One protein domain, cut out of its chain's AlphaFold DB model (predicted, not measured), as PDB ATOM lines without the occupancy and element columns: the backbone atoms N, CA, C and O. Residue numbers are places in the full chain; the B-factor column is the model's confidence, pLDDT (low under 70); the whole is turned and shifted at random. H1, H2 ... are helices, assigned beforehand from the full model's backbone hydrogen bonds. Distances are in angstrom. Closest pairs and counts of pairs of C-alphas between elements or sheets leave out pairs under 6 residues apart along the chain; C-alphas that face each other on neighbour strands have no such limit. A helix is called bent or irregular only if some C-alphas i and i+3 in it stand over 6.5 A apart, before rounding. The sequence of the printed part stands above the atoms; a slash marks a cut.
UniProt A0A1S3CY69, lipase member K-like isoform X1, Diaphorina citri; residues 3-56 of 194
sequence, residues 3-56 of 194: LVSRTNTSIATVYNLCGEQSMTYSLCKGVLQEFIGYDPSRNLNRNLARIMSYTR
ATOM      1  N   LEU A   3      12.505  19.361  30.360       71.44
ATOM      2  CA  LEU A   3      12.124  19.647  28.993       71.44
ATOM      3  C   LEU A   3      12.616  18.494  28.115       71.44
ATOM      4  O   LEU A   3      13.777  18.094  28.199       71.44
ATOM      5  N   VAL A   4      11.735  17.996  27.244       75.81
ATOM      6  CA  VAL A   4      12.035  16.895  26.316       75.81
ATOM      7  C   VAL A   4      12.421  15.596  27.039       75.81
ATOM      8  O   VAL A   4      13.438  14.977  26.730       75.81
ATOM      9  N   SER A   5      11.602  15.168  28.005       79.69
ATOM     10  CA  SER A   5      11.860  13.927  28.734       79.69
ATOM     11  C   SER A   5      11.828  12.700  27.822       79.69
ATOM     12  O   SER A   5      11.002  12.568  26.904       79.69
ATOM     13  N   ARG A   6      12.749  11.771  28.084       86.25
ATOM     14  CA  ARG A   6      12.855  10.516  27.339       86.25
ATOM     15  C   ARG A   6      12.039   9.429  28.033       86.25
ATOM     16  O   ARG A   6      12.522   8.750  28.933       86.25
ATOM     17  N   THR A   7      10.797   9.264  27.597       87.69
ATOM     18  CA  THR A   7       9.871   8.233  28.079       87.69
ATOM     19  C   THR A   7       9.534   7.273  26.945       87.69
ATOM     20  O   THR A   7       9.672   7.617  25.771       87.69
ATOM     21  N   ASN A   8       9.043   6.074  27.268       89.88
ATOM     22  CA  ASN A   8       8.608   5.116  26.244       89.88
ATOM     23  C   ASN A   8       7.557   5.729  25.307       89.88
ATOM     24  O   ASN A   8       7.630   5.546  24.094       89.88
ATOM     25  N   THR A   9       6.640   6.532  25.852       89.62
ATOM     26  CA  THR A   9       5.647   7.268  25.066       89.62
ATOM     27  C   THR A   9       6.304   8.287  24.140       89.62
ATOM     28  O   THR A   9       5.962   8.341  22.964       89.62
ATOM     29  N   SER A  10       7.270   9.080  24.622       87.94
ATOM     30  CA  SER A  10       7.917  10.099  23.784       87.94
ATOM     31  C   SER A  10       8.820   9.502  22.699       87.94
ATOM     32  O   SER A  10       8.975  10.121  21.644       87.94
ATOM     33  N   ILE A  11       9.375   8.308  22.921       89.94
ATOM     34  CA  ILE A  11      10.084   7.521  21.903       89.94
ATOM     35  C   ILE A  11       9.089   6.990  20.867       89.94
ATOM     36  O   ILE A  11       9.260   7.250  19.679       89.94
ATOM     37  N   ALA A  12       8.019   6.314  21.298       91.06
ATOM     38  CA  ALA A  12       7.005   5.769  20.396       91.06
ATOM     39  C   ALA A  12       6.391   6.856  19.497       91.06
ATOM     40  O   ALA A  12       6.273   6.668  18.288       91.06
ATOM     41  N   THR A  13       6.093   8.033  20.056       90.69
ATOM     42  CA  THR A  13       5.608   9.186  19.286       90.69
ATOM     43  C   THR A  13       6.606   9.626  18.212       90.69
ATOM     44  O   THR A  13       6.201   9.884  17.081       90.69
ATOM     45  N   VAL A  14       7.907   9.686  18.518       90.94
ATOM     46  CA  VAL A  14       8.928  10.041  17.517       90.94
ATOM     47  C   VAL A  14       9.039   8.985  16.424       90.94
ATOM     48  O   VAL A  14       9.150   9.351  15.260       90.94
ATOM     49  N   TYR A  15       8.967   7.696  16.753       92.00
ATOM     50  CA  TYR A  15       8.973   6.639  15.736       92.00
ATOM     51  C   TYR A  15       7.734   6.692  14.833       92.00
ATOM     52  O   TYR A  15       7.865   6.543  13.620       92.00
ATOM     53  N   ASN A  16       6.558   6.991  15.387       92.81
ATOM     54  CA  ASN A  16       5.328   7.119  14.605       92.81
ATOM     55  C   ASN A  16       5.346   8.337  13.665       92.81
ATOM     56  O   ASN A  16       4.820   8.265  12.557       92.81
ATOM     57  N   LEU A  17       5.960   9.452  14.078       91.62
ATOM     58  CA  LEU A  17       6.001  10.687  13.283       91.62
ATOM     59  C   LEU A  17       7.209  10.769  12.338       91.62
ATOM     60  O   LEU A  17       7.100  11.272  11.224       91.62
ATOM     61  N   CYS A  18       8.370  10.298  12.776       92.06
ATOM     62  CA  CYS A  18       9.644  10.507  12.088       92.06
ATOM     63  C   CYS A  18      10.322   9.197  11.664       92.06
ATOM     64  O   CYS A  18      11.476   9.219  11.230       92.06
ATOM     65  N   GLY A  19       9.648   8.052  11.816       91.19
ATOM     66  CA  GLY A  19      10.103   6.773  11.270       91.19
ATOM     67  C   GLY A  19      10.076   6.779   9.743       91.19
ATOM     68  O   GLY A  19       9.281   7.497   9.144       91.19
ATOM     69  N   GLU A  20      10.927   5.972   9.109       87.25
ATOM     70  CA  GLU A  20      11.094   5.950   7.644       87.25
ATOM     71  C   GLU A  20       9.783   5.702   6.875       87.25
ATOM     72  O   GLU A  20       9.604   6.224   5.780       87.25
ATOM     73  N   GLN A  21       8.860   4.924   7.451       88.50
ATOM     74  CA  GLN A  21       7.559   4.597   6.850       88.50
ATOM     75  C   GLN A  21       6.457   5.620   7.175       88.50
ATOM     76  O   GLN A  21       5.322   5.470   6.727       88.50
ATOM     77  N   SER A  22       6.755   6.644   7.979       90.38
ATOM     78  CA  SER A  22       5.762   7.636   8.382       90.38
ATOM     79  C   SER A  22       5.467   8.625   7.258       90.38
ATOM     80  O   SER A  22       6.374   9.132   6.598       90.38
ATOM     81  N   MET A  23       4.195   9.000   7.106       92.38
ATOM     82  CA  MET A  23       3.782  10.051   6.169       92.38
ATOM     83  C   MET A  23       4.404  11.417   6.500       92.38
ATOM     84  O   MET A  23       4.570  12.249   5.610       92.38
ATOM     85  N   THR A  24       4.765  11.659   7.766       93.06
ATOM     86  CA  THR A  24       5.374  12.918   8.228       93.06
ATOM     87  C   THR A  24       6.905  12.895   8.225       93.06
ATOM     88  O   THR A  24       7.531  13.873   8.635       93.06
ATOM     89  N   TYR A  25       7.530  11.824   7.724       90.06
ATOM     90  CA  TYR A  25       8.985  11.669   7.699       90.06
ATOM     91  C   TYR A  25       9.705  12.840   7.011       90.06
ATOM     92  O   TYR A  25      10.670  13.382   7.552       90.06
ATOM     93  N   SER A  26       9.215  13.272   5.844       89.62
ATOM     94  CA  SER A  26       9.811  14.378   5.080       89.62
ATOM     95  C   SER A  26       9.782  15.697   5.852       89.62
ATOM     96  O   SER A  26      10.760  16.444   5.827       89.62
ATOM     97  N   LEU A  27       8.701  15.948   6.594       90.56
ATOM     98  CA  LEU A  27       8.573  17.107   7.469       90.56
ATOM     99  C   LEU A  27       9.561  17.023   8.636       90.56
ATOM    100  O   LEU A  27      10.282  17.987   8.879       90.56
ATOM    101  N   CYS A  28       9.644  15.877   9.322       90.62
ATOM    102  CA  CYS A  28      10.617  15.688  10.400       90.62
ATOM    103  C   CYS A  28      12.049  15.932   9.914       90.62
ATOM    104  O   CYS A  28      12.819  16.631  10.575       90.62
ATOM    105  N   LYS A  29      12.395  15.382   8.745       89.06
ATOM    106  CA  LYS A  29      13.715  15.550   8.137       89.06
ATOM    107  C   LYS A  29      13.988  17.017   7.814       89.06
ATOM    108  O   LYS A  29      15.036  17.524   8.197       89.06
ATOM    109  N   GLY A  30      13.051  17.691   7.146       89.50
ATOM    110  CA  GLY A  30      13.191  19.098   6.770       89.50
ATOM    111  C   GLY A  30      13.367  20.000   7.988       89.50
ATOM    112  O   GLY A  30      14.321  20.766   8.047       89.50
ATOM    113  N   VAL A  31      12.513  19.840   9.005       88.81
ATOM    114  CA  VAL A  31      12.618  20.607  10.254       88.81
ATOM    115  C   VAL A  31      13.978  20.388  10.910       88.81
ATOM    116  O   VAL A  31      14.622  21.361  11.280       88.81
ATOM    117  N   LEU A  32      14.446  19.141  11.031       88.12
ATOM    118  CA  LEU A  32      15.741  18.872  11.652       88.12
ATOM    119  C   LEU A  32      16.900  19.494  10.859       88.12
ATOM    120  O   LEU A  32      17.739  20.162  11.459       88.12
ATOM    121  N   GLN A  33      16.928  19.317   9.534       89.31
ATOM    122  CA  GLN A  33      17.981  19.853   8.661       89.31
ATOM    123  C   GLN A  33      18.043  21.385   8.671       89.31
ATOM    124  O   GLN A  33      19.130  21.949   8.539       89.31
ATOM    125  N   GLU A  34      16.923  22.070   8.912       89.38
ATOM    126  CA  GLU A  34      16.937  23.522   9.095       89.38
ATOM    127  C   GLU A  34      17.704  23.959  10.351       89.38
ATOM    128  O   GLU A  34      18.357  25.005  10.326       89.38
ATOM    129  N   PHE A  35      17.670  23.158  11.422       86.94
ATOM    130  CA  PHE A  35      18.394  23.447  12.664       86.94
ATOM    131  C   PHE A  35      19.860  23.030  12.618       86.94
ATOM    132  O   PHE A  35      20.697  23.758  13.137       86.94
ATOM    133  N   ILE A  36      20.174  21.867  12.043       89.88
ATOM    134  CA  ILE A  36      21.524  21.284  12.142       89.88
ATOM    135  C   ILE A  36      22.416  21.622  10.945       89.88
ATOM    136  O   ILE A  36      23.635  21.612  11.096       89.88
ATOM    137  N   GLY A  37      21.816  21.943   9.793       90.88
ATOM    138  CA  GLY A  37      22.484  22.058   8.496       90.88
ATOM    139  C   GLY A  37      21.994  21.003   7.503       90.88
ATOM    140  O   GLY A  37      21.690  19.868   7.871       90.88
ATOM    141  N   TYR A  38      21.899  21.373   6.224       90.50
ATOM    142  CA  TYR A  38      21.458  20.443   5.184       90.50
ATOM    143  C   TYR A  38      22.613  19.550   4.730       90.50
ATOM    144  O   TYR A  38      23.564  20.041   4.127       90.50
ATOM    145  N   ASP A  39      22.498  18.245   4.953       87.06
ATOM    146  CA  ASP A  39      23.413  17.241   4.408       87.06
ATOM    147  C   ASP A  39      22.626  16.188   3.607       87.06
ATOM    148  O   ASP A  39      21.653  15.619   4.123       87.06
ATOM    149  N   PRO A  40      22.990  15.927   2.339       82.44
ATOM    150  CA  PRO A  40      22.371  14.872   1.546       82.44
ATOM    151  C   PRO A  40      22.812  13.445   1.933       82.44
ATOM    152  O   PRO A  40      22.270  12.500   1.350       82.44
ATOM    153  N   SER A  41      23.753  13.257   2.871       75.88
ATOM    154  CA  SER A  41      24.260  11.929   3.263       75.88
ATOM    155  C   SER A  41      23.164  10.952   3.717       75.88
ATOM    156  O   SER A  41      22.042  11.311   4.097       75.88
ATOM    157  N   ARG A  42      23.467   9.649   3.638       67.50
ATOM    158  CA  ARG A  42      22.473   8.577   3.826       67.50
ATOM    159  C   ARG A  42      22.153   8.274   5.292       67.50
ATOM    160  O   ARG A  42      21.064   7.763   5.566       67.50
ATOM    161  N   ASN A  43      23.043   8.592   6.230       69.38
ATOM    162  CA  ASN A  43      22.902   8.164   7.626       69.38
ATOM    163  C   ASN A  43      21.790   8.886   8.385       69.38
ATOM    164  O   ASN A  43      21.003   8.226   9.074       69.38
ATOM    165  N   LEU A  44      21.669  10.204   8.206       70.19
ATOM    166  CA  LEU A  44      20.550  10.967   8.760       70.19
ATOM    167  C   LEU A  44      19.215  10.460   8.200       70.19
ATOM    168  O   LEU A  44      18.227  10.370   8.927       70.19
ATOM    169  N   ASN A  45      19.207  10.054   6.926       69.75
ATOM    170  CA  ASN A  45      17.999   9.585   6.261       69.75
ATOM    171  C   ASN A  45      17.489   8.278   6.880       69.75
ATOM    172  O   ASN A  45      16.303   8.167   7.181       69.75
ATOM    173  N   ARG A  46      18.370   7.306   7.131       70.88
ATOM    174  CA  ARG A  46      17.916   5.979   7.577       70.88
ATOM    175  C   ARG A  46      17.614   5.856   9.066       70.88
ATOM    176  O   ARG A  46      16.934   4.947   9.523       70.88
ATOM    177  N   ASN A  47      18.156   6.764   9.868       82.69
ATOM    178  CA  ASN A  47      18.118   6.628  11.319       82.69
ATOM    179  C   ASN A  47      17.426   7.794  12.018       82.69
ATOM    180  O   ASN A  47      17.563   7.912  13.232       82.69
ATOM    181  N   LEU A  48      16.679   8.634  11.296       85.81
ATOM    182  CA  LEU A  48      16.120   9.882  11.821       85.81
ATOM    183  C   LEU A  48      15.355   9.701  13.141       85.81
ATOM    184  O   LEU A  48      15.707  10.327  14.139       85.81
ATOM    185  N   ALA A  49      14.364   8.803  13.188       88.12
ATOM    186  CA  ALA A  49      13.604   8.529  14.413       88.12
ATOM    187  C   ALA A  49      14.485   8.041  15.569       88.12
ATOM    188  O   ALA A  49      14.287   8.447  16.716       88.12
ATOM    189  N   ARG A  50      15.473   7.188  15.274       87.50
ATOM    190  CA  ARG A  50      16.422   6.677  16.267       87.50
ATOM    191  C   ARG A  50      17.283   7.816  16.804       87.50
ATOM    192  O   ARG A  50      17.316   8.037  18.007       87.50
ATOM    193  N   ILE A  51      17.910   8.581  15.916       85.25
ATOM    194  CA  ILE A  51      18.723   9.752  16.248       85.25
ATOM    195  C   ILE A  51      17.906  10.698  17.131       85.25
ATOM    196  O   ILE A  51      18.286  10.927  18.271       85.25
ATOM    197  N   MET A  52      16.725  11.131  16.688       85.06
ATOM    198  CA  MET A  52      15.861  12.029  17.463       85.06
ATOM    199  C   MET A  52      15.420  11.437  18.808       85.06
ATOM    200  O   MET A  52      15.229  12.173  19.773       85.06
ATOM    201  N   SER A  53      15.237  10.123  18.915       85.06
ATOM    202  CA  SER A  53      14.837   9.483  20.174       85.06
ATOM    203  C   SER A  53      15.971   9.417  21.195       85.06
ATOM    204  O   SER A  53      15.707   9.536  22.391       85.06
ATOM    205  N   TYR A  54      17.218   9.254  20.742       81.62
ATOM    206  CA  TYR A  54      18.371   9.034  21.618       81.62
ATOM    207  C   TYR A  54      19.255  10.269  21.823       81.62
ATOM    208  O   TYR A  54      19.894  10.357  22.867       81.62
ATOM    209  N   THR A  55      19.251  11.250  20.913       75.94
ATOM    210  CA  THR A  55      19.958  12.529  21.125       75.94
ATOM    211  C   THR A  55      19.248  13.434  22.134       75.94
ATOM    212  O   THR A  55      19.852  14.350  22.687       75.94
ATOM    213  N   ARG A  56      17.974  13.158  22.445       74.19
ATOM    214  CA  ARG A  56      17.200  13.850  23.485       74.19
ATOM    215  C   ARG A  56      17.445  13.178  24.838       74.19
ATOM    216  O   ARG A  56      16.699  12.295  25.252       74.19
TER     217      ARG A  56
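AT A GLANCE: This is residues 3 to 56 of the 194 residues of the protein "lipase member K-like isoform X1" of Diaphorina citri (UniProt A0A1S3CY69). Two helices, H1 and H3, lie side by side and run opposite ways, but they are slid along each other: H1 meets the later part of H3, residues 48 to 53. The third helix, H2, is set crosswise to both, its first residues packing on the end of H1 and coming near H3. The printed part has 54 residues with three named helices, in the order H1, H2, H3, and no named strand, and its class is all helix. It is compact, with a radius of gyration of the C-alphas of 10.8 A, and spans 30 by 23 by 16 A.

HOW THE PARTS SIT: Go along from Leu 3 and you first meet H1, residues 8 to 18. A short link of 6 residues leads on to H2, residues 25 to 36. H1 and H2 touch, H2 with residues 25 to 29 alone; look at Cys 18 and Tyr 25, whose C-alphas are the closest of the two, 4.6 A apart. Their lines stand about perpendicular, at 80 degrees. A tight link of 5 residues then brings you to H3, residues 42 to 54, which is irregular: its C-alphas 46 and 49 are 8.5 A apart, and its line is a rough one. H1 and H3 touch, H3 with residues 48 to 53 alone, and their closest C-alphas, those of Cys 18 and Ala 49, are 5.0 A apart. These two stand at a shallow tilt of 26 degrees, opposite ways. H2 and H3 are close but not clearly touching, with the closest C-alphas, those of Lys 29 and Leu 48, 7.2 A apart. Their lines are about perpendicular, at 84 degrees. In the backbone of H1, every O i to N i+4 pair is within hydrogen-bond range; in H2 it is 7 of 8 and in H3 7 of 9.

IN THESE COORDINATES: Find C-alpha 8 at (8.608, 5.116, 26.244); from there H1 runs 15.2 A to Cys 18 at (9.644, 10.507, 12.088). Next, find Tyr 25 at (8.985, 11.669, 7.699), where H2 begins; it runs 16.4 A to Ile 36. H3, the longest helix with 13 residues, begins at Arg 42 and runs 18.3 A to C-alpha 54 at (18.371, 9.034, 21.618).

THE WHOLE: The two C-alphas farthest apart are those of Thr 7 and Pro 40, 30.1 A. Compare the first and last printed C-alphas, of Leu 3 and Arg 56, which are 9.5 A apart. The printed part has no cut, and neither link between the helices is long. In the B-factor column the mean pLDDT of the printed part is 85.6; look at residues 42 to 43 and residue 45 for values under 70, the model's low confidence.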